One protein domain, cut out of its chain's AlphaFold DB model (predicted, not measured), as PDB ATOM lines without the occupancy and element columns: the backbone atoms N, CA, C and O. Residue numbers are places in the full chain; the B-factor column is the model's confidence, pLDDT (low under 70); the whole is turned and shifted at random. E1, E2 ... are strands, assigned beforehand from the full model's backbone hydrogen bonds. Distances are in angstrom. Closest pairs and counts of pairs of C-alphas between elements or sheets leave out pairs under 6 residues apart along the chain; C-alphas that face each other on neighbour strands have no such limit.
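This is residues 83 to 116 and 194 to 235 of the 418 residues of the protein "Hypothetical protein" of Alexandrium catenella (UniProt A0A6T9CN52). One sheet of seven strands curls like part of a barrel and folds back on itself as a folded sheet: the leaf of E3 and E4 faces the leaf of E1, E2, E5 and E6, with E7 as the hinge. The 76 printed residues have no named helix and seven named strands, E1 to E7 along the chain, in the sheet order E3 - E4 - E7 - E1 - E2 - E5 - E6, all antiparallel. The class is all strand, though just 34 residues are in named strands. The whole is compact, with a radius of gyration of the C-alphas of 10.8 A and spans of 33 by 25 by 20 A.

E1, residues 85 to 91, and E2, residues 97 to 103, form a hairpin, with N 87 and O 100 2.8 A apart, within hydrogen-bond range. The closest C-alphas of E2 and E3, residues 111 to 113, are those of Val 102 and Ala 111, 4.7 A apart. E3 is an edge strand and the antiparallel neighbour of E4, residues 195 to 198, with N 197 and O 112 at 2.8 A. E5, residues 202 to 205, is antiparallel to E2, with N 99 and O 205 at 2.8 A. E5 and the other edge strand, E6, residues 214 to 218, form a hairpin, with N 204 and O 216 at 2.8 A. E7, residues 223 to 226, is antiparallel to E4, with N 196 and O 224 at 2.8 A, and to E1, with N 225 and O 90 at 2.8 A. E5 and E7 are apart.

E1 begins at C-alpha 85, (-18.202, -13.508, -48.342), and is 16.7 A long; E2 is 17.8 A and E6 10.7 A. E7 ends at C-alpha 226, (-26.770, -12.261, -38.802).

Residues 117 to 193 are not printed, and C-alphas 116 and 194 are 10.8 A apart across the cut. Of the links that are printed whole, none is long. No printed residue is under 70 in pLDDT.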
ATOM      1  N   SER A  83     -12.641 -14.991 -52.895       79.19
ATOM      2  CA  SER A  83     -13.809 -15.799 -52.583       79.19
ATOM      3  C   SER A  83     -14.970 -14.899 -52.162       79.19
ATOM      4  O   SER A  83     -14.793 -13.748 -51.758       79.19
ATOM      5  N   ASP A  84     -16.187 -15.397 -52.348       90.44
ATOM      6  CA  ASP A  84     -17.383 -14.734 -51.863       90.44
ATOM      7  C   ASP A  84     -17.339 -14.624 -50.331       90.44
ATOM      8  O   ASP A  84     -16.723 -15.437 -49.637       90.44
ATOM      9  N   MET A  85     -17.997 -13.602 -49.784       95.25
ATOM     10  CA  MET A  85     -18.202 -13.508 -48.342       95.25
ATOM     11  C   MET A  85     -19.604 -13.967 -47.997       95.25
ATOM     12  O   MET A  85     -20.589 -13.518 -48.596       95.25
ATOM     13  N   ARG A  86     -19.698 -14.812 -46.973       97.25
ATOM     14  CA  ARG A  86     -20.975 -15.272 -46.434       97.25
ATOM     15  C   ARG A  86     -21.088 -14.968 -44.955       97.25
ATOM     16  O   ARG A  86     -20.108 -15.032 -44.219       97.25
ATOM     17  N   VAL A  87     -22.298 -14.678 -44.502       98.19
ATOM     18  CA  VAL A  87     -22.600 -14.426 -43.092       98.19
ATOM     19  C   VAL A  87     -23.608 -15.442 -42.579       98.19
ATOM     20  O   VAL A  87     -24.615 -15.718 -43.231       98.19
ATOM     21  N   ARG A  88     -23.346 -16.026 -41.408       98.31
ATOM     22  CA  ARG A  88     -24.264 -16.994 -40.805       98.31
ATOM     23  C   ARG A  88     -25.416 -16.284 -40.106       98.31
ATOM     24  O   ARG A  88     -25.196 -15.331 -39.358       98.31
ATOM     25  N   GLY A  89     -26.631 -16.780 -40.292       97.38
ATOM     26  CA  GLY A  89     -27.832 -16.177 -39.722       97.38
ATOM     27  C   GLY A  89     -29.114 -16.906 -40.103       97.38
ATOM     28  O   GLY A  89     -29.078 -18.075 -40.502       97.38
ATOM     29  N   ALA A  90     -30.231 -16.192 -39.995       96.62
ATOM     30  CA  ALA A  90     -31.539 -16.640 -40.461       96.62
ATOM     31  C   ALA A  90     -32.282 -15.524 -41.203       96.62
ATOM     32  O   ALA A  90     -32.163 -14.346 -40.850       96.62
ATOM     33  N   ALA A  91     -33.048 -15.899 -42.224       95.88
ATOM     34  CA  ALA A  91     -33.951 -14.988 -42.909       95.88
ATOM     35  C   ALA A  91     -35.035 -14.494 -41.939       95.88
ATOM     36  O   ALA A  91     -35.458 -15.197 -41.023       95.88
ATOM     37  N   CYS A  92     -35.436 -13.235 -42.081       92.25
ATOM     38  CA  CYS A  92     -36.476 -12.648 -41.248       92.25
ATOM     39  C   CYS A  92     -37.852 -12.951 -41.845       92.25
ATOM     40  O   CYS A  92     -38.092 -12.666 -43.012       92.25
ATOM     41  N   GLY A  93     -38.775 -13.471 -41.032       80.44
ATOM     42  CA  GLY A  93     -40.137 -13.804 -41.471       80.44
ATOM     43  C   GLY A  93     -40.334 -15.262 -41.901       80.44
ATOM     44  O   GLY A  93     -41.468 -15.661 -42.158       80.44
ATOM     45  N   ASP A  94     -39.270 -16.066 -41.903       81.94
ATOM     46  CA  ASP A  94     -39.331 -17.523 -41.977       81.94
ATOM     47  C   ASP A  94     -38.216 -18.170 -41.140       81.94
ATOM     48  O   ASP A  94     -37.431 -17.492 -40.479       81.94
ATOM     49  N   GLU A  95     -38.194 -19.499 -41.100       85.38
ATOM     50  CA  GLU A  95     -37.244 -20.274 -40.296       85.38
ATOM     51  C   GLU A  95     -35.974 -20.665 -41.079       85.38
ATOM     52  O   GLU A  95     -35.164 -21.456 -40.585       85.38
ATOM     53  N   ALA A  96     -35.764 -20.145 -42.296       95.38
ATOM     54  CA  ALA A  96     -34.619 -20.522 -43.119       95.38
ATOM     55  C   ALA A  96     -33.318 -19.950 -42.536       95.38
ATOM     56  O   ALA A  96     -33.070 -18.742 -42.542       95.38
ATOM     57  N   ALA A  97     -32.452 -20.844 -42.062       97.50
ATOM     58  CA  ALA A  97     -31.143 -20.517 -41.516       97.50
ATOM     59  C   ALA A  97     -30.015 -21.049 -42.403       97.50
ATOM     60  O   ALA A  97     -30.141 -22.091 -43.046       97.50
ATOM     61  N   GLY A  98     -28.890 -20.339 -42.417       98.00
ATOM     62  CA  GLY A  98     -27.747 -20.704 -43.245       98.00
ATOM     63  C   GLY A  98     -26.685 -19.616 -43.309       98.00
ATOM     64  O   GLY A  98     -26.542 -18.806 -42.392       98.00
ATOM     65  N   TRP A  99     -25.939 -19.624 -44.405       98.19
ATOM     66  CA  TRP A  99     -24.861 -18.706 -44.748       98.19
ATOM     67  C   TRP A  99     -25.281 -17.841 -45.933       98.19
ATOM     68  O   TRP A  99     -25.231 -18.293 -47.076       98.19
ATOM     69  N   LEU A 100     -25.751 -16.626 -45.658       98.31
ATOM     70  CA  LEU A 100     -26.174 -15.688 -46.693       98.31
ATOM     71  C   LEU A 100     -24.943 -15.137 -47.403       98.31
ATOM     72  O   LEU A 100     -24.048 -14.609 -46.742       98.31
ATOM     73  N   GLN A 101     -24.912 -15.213 -48.727       97.94
ATOM     74  CA  GLN A 101     -23.886 -14.568 -49.532       97.94
ATOM     75  C   GLN A 101     -24.117 -13.057 -49.563       97.94
ATOM     76  O   GLN A 101     -25.126 -12.575 -50.071       97.94
ATOM     77  N   VAL A 102     -23.179 -12.306 -48.984       97.81
ATOM     78  CA  VAL A 102     -23.258 -10.840 -48.860       97.81
ATOM     79  C   VAL A 102     -22.369 -10.126 -49.875       97.81
ATOM     80  O   VAL A 102     -22.667  -8.995 -50.255       97.81
ATOM     81  N   LEU A 103     -21.311 -10.796 -50.341       95.75
ATOM     82  CA  LEU A 103     -20.379 -10.307 -51.356       95.75
ATOM     83  C   LEU A 103     -20.064 -11.440 -52.333       95.75
ATOM     84  O   LEU A 103     -19.710 -12.530 -51.896       95.75
ATOM     85  N   GLU A 104     -20.164 -11.193 -53.632       92.12
ATOM     86  CA  GLU A 104     -19.729 -12.141 -54.662       92.12
ATOM     87  C   GLU A 104     -18.213 -12.125 -54.868       92.12
ATOM     88  O   GLU A 104     -17.540 -11.140 -54.566       92.12
ATOM     89  N   LYS A 105     -17.683 -13.179 -55.504       85.69
ATOM     90  CA  LYS A 105     -16.268 -13.276 -55.913       85.69
ATOM     91  C   LYS A 105     -15.802 -12.077 -56.756       85.69
ATOM     92  O   LYS A 105     -14.656 -11.657 -56.654       85.69
ATOM     93  N   GLY A 106     -16.698 -11.508 -57.569       81.88
ATOM     94  CA  GLY A 106     -16.434 -10.316 -58.389       81.88
ATOM     95  C   GLY A 106     -16.510  -8.982 -57.633       81.88
ATOM     96  O   GLY A 106     -16.383  -7.932 -58.255       81.88
ATOM     97  N   GLY A 107     -16.756  -9.002 -56.319       87.69
ATOM     98  CA  GLY A 107     -16.888  -7.806 -55.483       87.69
ATOM     99  C   GLY A 107     -18.280  -7.163 -55.487       87.69
ATOM    100  O   GLY A 107     -18.471  -6.127 -54.849       87.69
ATOM    101  N   ALA A 108     -19.267  -7.750 -56.173       93.50
ATOM    102  CA  ALA A 108     -20.644  -7.266 -56.134       93.50
ATOM    103  C   ALA A 108     -21.256  -7.490 -54.742       93.50
ATOM    104  O   ALA A 108     -21.201  -8.591 -54.194       93.50
ATOM    105  N   ILE A 109     -21.835  -6.438 -54.157       96.81
ATOM    106  CA  ILE A 109     -22.468  -6.504 -52.836       96.81
ATOM    107  C   ILE A 109     -23.932  -6.918 -53.003       96.81
ATOM    108  O   ILE A 109     -24.733  -6.151 -53.541       96.81
ATOM    109  N   LEU A 110     -24.286  -8.096 -52.490       98.00
ATOM    110  CA  LEU A 110     -25.643  -8.647 -52.574       98.00
ATOM    111  C   LEU A 110     -26.529  -8.212 -51.409       98.00
ATOM    112  O   LEU A 110     -27.734  -8.026 -51.583       98.00
ATOM    113  N   ALA A 111     -25.940  -8.023 -50.226       97.75
ATOM    114  CA  ALA A 111     -26.654  -7.577 -49.038       97.75
ATOM    115  C   ALA A 111     -25.771  -6.693 -48.149       97.75
ATOM    116  O   ALA A 111     -24.565  -6.917 -48.024       97.75
ATOM    117  N   LYS A 112     -26.371  -5.691 -47.502       97.25
ATOM    118  CA  LYS A 112     -25.666  -4.709 -46.658       97.25
ATOM    119  C   LYS A 112     -26.280  -4.641 -45.272       97.25
ATOM    120  O   LYS A 112     -27.499  -4.711 -45.143       97.25
ATOM    121  N   ILE A 113     -25.448  -4.439 -44.250       96.62
ATOM    122  CA  ILE A 113     -25.952  -4.039 -42.931       96.62
ATOM    123  C   ILE A 113     -26.689  -2.713 -43.090       96.62
ATOM    124  O   ILE A 113     -26.156  -1.778 -43.691       96.62
ATOM    125  N   SER A 114     -27.889  -2.630 -42.524       94.25
ATOM    126  CA  SER A 114     -28.649  -1.388 -42.475       94.25
ATOM    127  C   SER A 114     -28.960  -0.989 -41.033       94.25
ATOM    128  O   SER A 114     -29.439  -1.788 -40.228       94.25
ATOM    129  N   SER A 115     -28.698   0.277 -40.708       93.50
ATOM    130  CA  SER A 115     -29.028   0.874 -39.411       93.50
ATOM    131  C   SER A 115     -30.511   1.238 -39.276       93.50
ATOM    132  O   SER A 115     -30.955   1.514 -38.157       93.50
ATOM    133  N   SER A 116     -31.266   1.220 -40.384       94.00
ATOM    134  CA  SER A 116     -32.708   1.483 -40.424       94.00
ATOM    135  C   SER A 116     -33.555   0.247 -40.124       94.00
ATOM    136  O   SER A 116     -34.776   0.365 -40.093       94.00
ATOM    137  N   ARG A 194     -27.458  -5.893 -36.542       94.94
ATOM    138  CA  ARG A 194     -26.841  -7.016 -37.275       94.94
ATOM    139  C   ARG A 194     -27.745  -7.570 -38.377       94.94
ATOM    140  O   ARG A 194     -27.639  -8.741 -38.726       94.94
ATOM    141  N   HIS A 195     -28.699  -6.777 -38.857       95.94
ATOM    142  CA  HIS A 195     -29.570  -7.200 -39.949       95.94
ATOM    143  C   HIS A 195     -29.000  -6.722 -41.277       95.94
ATOM    144  O   HIS A 195     -28.682  -5.543 -41.451       95.94
ATOM    145  N   TYR A 196     -28.862  -7.668 -42.194       97.38
ATOM    146  CA  TYR A 196     -28.549  -7.411 -43.586       97.38
ATOM    147  C   TYR A 196     -29.848  -7.220 -44.355       97.38
ATOM    148  O   TYR A 196     -30.823  -7.912 -44.079       97.38
ATOM    149  N   VAL A 197     -29.846  -6.310 -45.320       96.62
ATOM    150  CA  VAL A 197     -30.916  -6.150 -46.306       96.62
ATOM    151  C   VAL A 197     -30.346  -6.502 -47.664       96.62
ATOM    152  O   VAL A 197     -29.295  -5.978 -48.055       96.62
ATOM    153  N   CYS A 198     -31.021  -7.399 -48.370       97.31
ATOM    154  CA  CYS A 198     -30.650  -7.795 -49.718       97.31
ATOM    155  C   CYS A 198     -30.894  -6.627 -50.681       97.31
ATOM    156  O   CYS A 198     -32.011  -6.136 -50.812       97.31
ATOM    157  N   SER A 199     -29.847  -6.159 -51.356       96.31
ATOM    158  CA  SER A 199     -29.966  -5.209 -52.470       96.31
ATOM    159  C   SER A 199     -30.181  -5.918 -53.805       96.31
ATOM    160  O   SER A 199     -30.666  -5.313 -54.757       96.31
ATOM    161  N   GLN A 200     -29.806  -7.193 -53.877       96.81
ATOM    162  CA  GLN A 200     -29.945  -8.076 -55.031       96.81
ATOM    163  C   GLN A 200     -30.377  -9.467 -54.553       96.81
ATOM    164  O   GLN A 200     -30.409  -9.722 -53.348       96.81
ATOM    165  N   ALA A 201     -30.710 -10.360 -55.488       97.62
ATOM    166  CA  ALA A 201     -30.959 -11.756 -55.153       97.62
ATOM    167  C   ALA A 201     -29.702 -12.367 -54.502       97.62
ATOM    168  O   ALA A 201     -28.632 -12.371 -55.105       97.62
ATOM    169  N   ALA A 202     -29.829 -12.851 -53.270       97.94
ATOM    170  CA  ALA A 202     -28.723 -13.290 -52.431       97.94
ATOM    171  C   ALA A 202     -28.917 -14.757 -52.009       97.94
ATOM    172  O   ALA A 202     -29.837 -15.066 -51.244       97.94
ATOM    173  N   PRO A 203     -28.077 -15.686 -52.492       97.94
ATOM    174  CA  PRO A 203     -28.147 -17.087 -52.097       97.94
ATOM    175  C   PRO A 203     -27.874 -17.297 -50.599       97.94
ATOM    176  O   PRO A 203     -26.935 -16.744 -50.028       97.94
ATOM    177  N   LEU A 204     -28.677 -18.148 -49.966       98.19
ATOM    178  CA  LEU A 204     -28.491 -18.663 -48.614       98.19
ATOM    179  C   LEU A 204     -28.023 -20.114 -48.707       98.19
ATOM    180  O   LEU A 204     -28.746 -20.975 -49.208       98.19
ATOM    181  N   HIS A 205     -26.825 -20.395 -48.208       97.75
ATOM    182  CA  HIS A 205     -26.204 -21.716 -48.283       97.75
ATOM    183  C   HIS A 205     -26.343 -22.498 -46.973       97.75
ATOM    184  O   HIS A 205     -26.365 -21.917 -45.890       97.75
ATOM    185  N   ALA A 206     -26.358 -23.830 -47.043       97.62
ATOM    186  CA  ALA A 206     -26.324 -24.681 -45.847       97.62
ATOM    187  C   ALA A 206     -25.019 -24.530 -45.024       97.62
ATOM    188  O   ALA A 206     -25.016 -24.717 -43.808       97.62
ATOM    189  N   GLY A 207     -23.908 -24.166 -45.674       95.62
ATOM    190  CA  GLY A 207     -22.551 -24.121 -45.132       95.62
ATOM    191  C   GLY A 207     -21.664 -23.036 -45.764       95.62
ATOM    192  O   GLY A 207     -22.002 -22.426 -46.780       95.62
ATOM    193  N   LEU A 208     -20.499 -22.807 -45.147       93.88
ATOM    194  CA  LEU A 208     -19.523 -21.783 -45.557       93.88
ATOM    195  C   LEU A 208     -18.650 -22.203 -46.755       93.88
ATOM    196  O   LEU A 208     -17.995 -21.354 -47.336       93.88
ATOM    197  N   GLY A 209     -18.602 -23.486 -47.124       90.69
ATOM    198  CA  GLY A 209     -17.757 -23.955 -48.229       90.69
ATOM    199  C   GLY A 209     -18.278 -23.538 -49.607       90.69
ATOM    200  O   GLY A 209     -19.492 -23.394 -49.794       90.69
ATOM    201  N   ALA A 210     -17.372 -23.394 -50.578       86.56
ATOM    202  CA  ALA A 210     -17.707 -23.017 -51.958       86.56
ATOM    203  C   ALA A 210     -18.775 -23.936 -52.581       86.56
ATOM    204  O   ALA A 210     -19.725 -23.446 -53.182       86.56
ATOM    205  N   GLU A 211     -18.683 -25.239 -52.304       86.31
ATOM    206  CA  GLU A 211     -19.590 -26.289 -52.800       86.31
ATOM    207  C   GLU A 211     -20.873 -26.464 -51.966       86.31
ATOM    208  O   GLU A 211     -21.624 -27.422 -52.146       86.31
ATOM    209  N   SER A 212     -21.133 -25.591 -50.988       93.75
ATOM    210  CA  SER A 212     -22.330 -25.731 -50.161       93.75
ATOM    211  C   SER A 212     -23.601 -25.515 -50.981       93.75
ATOM    212  O   SER A 212     -23.785 -24.454 -51.578       93.75
ATOM    213  N   ALA A 213     -24.547 -26.448 -50.864       95.81
ATOM    214  CA  ALA A 213     -25.871 -26.328 -51.464       95.81
ATOM    215  C   ALA A 213     -26.587 -25.031 -51.043       95.81
ATOM    216  O   ALA A 213     -26.523 -24.621 -49.875       95.81
ATOM    217  N   VAL A 214     -27.278 -24.415 -52.005       97.62
ATOM    218  CA  VAL A 214     -28.186 -23.284 -51.789       97.62
ATOM    219  C   VAL A 214     -29.500 -23.831 -51.238       97.62
ATOM    220  O   VAL A 214     -30.140 -24.666 -51.872       97.62
ATOM    221  N   VAL A 215     -29.894 -23.374 -50.052       98.00
ATOM    222  CA  VAL A 215     -31.142 -23.783 -49.384       98.00
ATOM    223  C   VAL A 215     -32.277 -22.788 -49.609       98.00
ATOM    224  O   VAL A 215     -33.443 -23.148 -49.474       98.00
ATOM    225  N   ARG A 216     -31.948 -21.540 -49.954       97.31
ATOM    226  CA  ARG A 216     -32.903 -20.472 -50.276       97.31
ATOM    227  C   ARG A 216     -32.204 -19.373 -51.078       97.31
ATOM    228  O   ARG A 216     -30.991 -19.233 -50.982       97.31
ATOM    229  N   VAL A 217     -32.951 -18.564 -51.822       97.69
ATOM    230  CA  VAL A 217     -32.478 -17.280 -52.363       97.69
ATOM    231  C   VAL A 217     -33.326 -16.167 -51.753       97.69
ATOM    232  O   VAL A 217     -34.549 -16.253 -51.812       97.69
ATOM    233  N   LEU A 218     -32.687 -15.172 -51.134       97.25
ATOM    234  CA  LEU A 218     -33.364 -13.983 -50.616       97.25
ATOM    235  C   LEU A 218     -33.440 -12.918 -51.713       97.25
ATOM    236  O   LEU A 218     -32.455 -12.666 -52.399       97.25
ATOM    237  N   MET A 219     -34.596 -12.299 -51.885       96.19
ATOM    238  CA  MET A 219     -34.882 -11.284 -52.892       96.19
ATOM    239  C   MET A 219     -34.554  -9.869 -52.383       96.19
ATOM    240  O   MET A 219     -34.441  -9.655 -51.174       96.19
ATOM    241  N   PRO A 220     -34.416  -8.874 -53.281       96.25
ATOM    242  CA  PRO A 220     -34.201  -7.488 -52.873       96.25
ATOM    243  C   PRO A 220     -35.257  -7.001 -51.869       96.25
ATOM    244  O   PRO A 220     -36.450  -7.205 -52.076       96.25
ATOM    245  N   GLY A 221     -34.814  -6.347 -50.795       93.50
ATOM    246  CA  GLY A 221     -35.654  -5.861 -49.695       93.50
ATOM    247  C   GLY A 221     -35.851  -6.856 -48.546       93.50
ATOM    248  O   GLY A 221     -36.140  -6.426 -47.427       93.50
ATOM    249  N   GLU A 222     -35.629  -8.159 -48.763       95.56
ATOM    250  CA  GLU A 222     -35.683  -9.136 -47.672       95.56
ATOM    251  C   GLU A 222     -34.539  -8.905 -46.671       95.56
ATOM    252  O   GLU A 222     -33.420  -8.517 -47.030       95.56
ATOM    253  N   ALA A 223     -34.832  -9.152 -45.393       96.38
ATOM    254  CA  ALA A 223     -33.895  -8.959 -44.295       96.38
ATOM    255  C   ALA A 223     -33.360 -10.290 -43.751       96.38
ATOM    256  O   ALA A 223     -34.060 -11.302 -43.704       96.38
ATOM    257  N   PHE A 224     -32.119 -10.268 -43.274       97.44
ATOM    258  CA  PHE A 224     -31.421 -11.426 -42.731       97.44
ATOM    259  C   PHE A 224     -30.736 -11.079 -41.412       97.44
ATOM    260  O   PHE A 224     -29.892 -10.183 -41.346       97.44
ATOM    261  N   ALA A 225     -31.084 -11.799 -40.351       96.31
ATOM    262  CA  ALA A 225     -30.538 -11.606 -39.018       96.31
ATOM    263  C   ALA A 225     -29.214 -12.368 -38.876       96.31
ATOM    264  O   ALA A 225     -29.209 -13.584 -38.674       96.31
ATOM    265  N   ALA A 226     -28.087 -11.658 -38.955       97.50
ATOM    266  CA  ALA A 226     -26.770 -12.261 -38.802       97.50
ATOM    267  C   ALA A 226     -26.453 -12.591 -37.335       97.50
ATOM    268  O   ALA A 226     -26.666 -11.787 -36.420       97.50
ATOM    269  N   PHE A 227     -25.894 -13.779 -37.116       96.31
ATOM    270  CA  PHE A 227     -25.432 -14.248 -35.809       96.31
ATOM    271  C   PHE A 227     -23.962 -13.892 -35.559       96.31
ATOM    272  O   PHE A 227     -23.556 -13.704 -34.411       96.31
ATOM    273  N   GLU A 228     -23.178 -13.741 -36.626       97.06
ATOM    274  CA  GLU A 228     -21.745 -13.442 -36.599       97.06
ATOM    275  C   GLU A 228     -21.339 -12.509 -37.749       97.06
ATOM    276  O   GLU A 228     -22.186 -12.067 -38.521       97.06
ATOM    277  N   GLU A 229     -20.054 -12.164 -37.824       96.94
ATOM    278  CA  GLU A 229     -19.498 -11.346 -38.905       96.94
ATOM    279  C   GLU A 229     -19.322 -12.165 -40.198       96.94
ATOM    280  O   GLU A 229     -19.172 -13.391 -40.125       96.94
ATOM    281  N   PRO A 230     -19.336 -11.518 -41.382       97.06
ATOM    282  CA  PRO A 230     -19.056 -12.191 -42.643       97.06
ATOM    283  C   PRO A 230     -17.705 -12.895 -42.623       97.06
ATOM    284  O   PRO A 230     -16.706 -12.350 -42.156       97.06
ATOM    285  N   LYS A 231     -17.674 -14.100 -43.182       95.50
ATOM    286  CA  LYS A 231     -16.469 -14.901 -43.348       95.50
ATOM    287  C   LYS A 231     -16.210 -15.149 -44.816       95.50
ATOM    288  O   LYS A 231     -17.130 -15.269 -45.624       95.50
ATOM    289  N   GLU A 232     -14.929 -15.238 -45.111       92.06
ATOM    290  CA  GLU A 232     -14.435 -15.653 -46.404       92.06
ATOM    291  C   GLU A 232     -14.773 -17.139 -46.642       92.06
ATOM    292  O   GLU A 232     -14.596 -17.979 -45.750       92.06
ATOM    293  N   VAL A 233     -15.302 -17.460 -47.823       90.75
ATOM    294  CA  VAL A 233     -15.670 -18.829 -48.196       90.75
ATOM    295  C   VAL A 233     -14.419 -19.687 -48.365       90.75
ATOM    296  O   VAL A 233     -13.513 -19.392 -49.146       90.75
ATOM    297  N   SER A 234     -14.362 -20.803 -47.635       78.88
ATOM    298  CA  SER A 234     -13.259 -21.752 -47.761       78.88
ATOM    299  C   SER A 234     -13.379 -22.574 -49.048       78.88
ATOM    300  O   SER A 234     -14.473 -22.932 -49.488       78.88
ATOM    301  N   GLY A 235     -12.229 -22.894 -49.649       72.94
ATOM    302  CA  GLY A 235     -12.177 -23.648 -50.904       72.94
ATOM    303  C   GLY A 235     -12.361 -22.794 -52.161       72.94
ATOM    304  O   GLY A 235     -12.768 -23.324 -53.187       72.94
TER     305      GLY A 235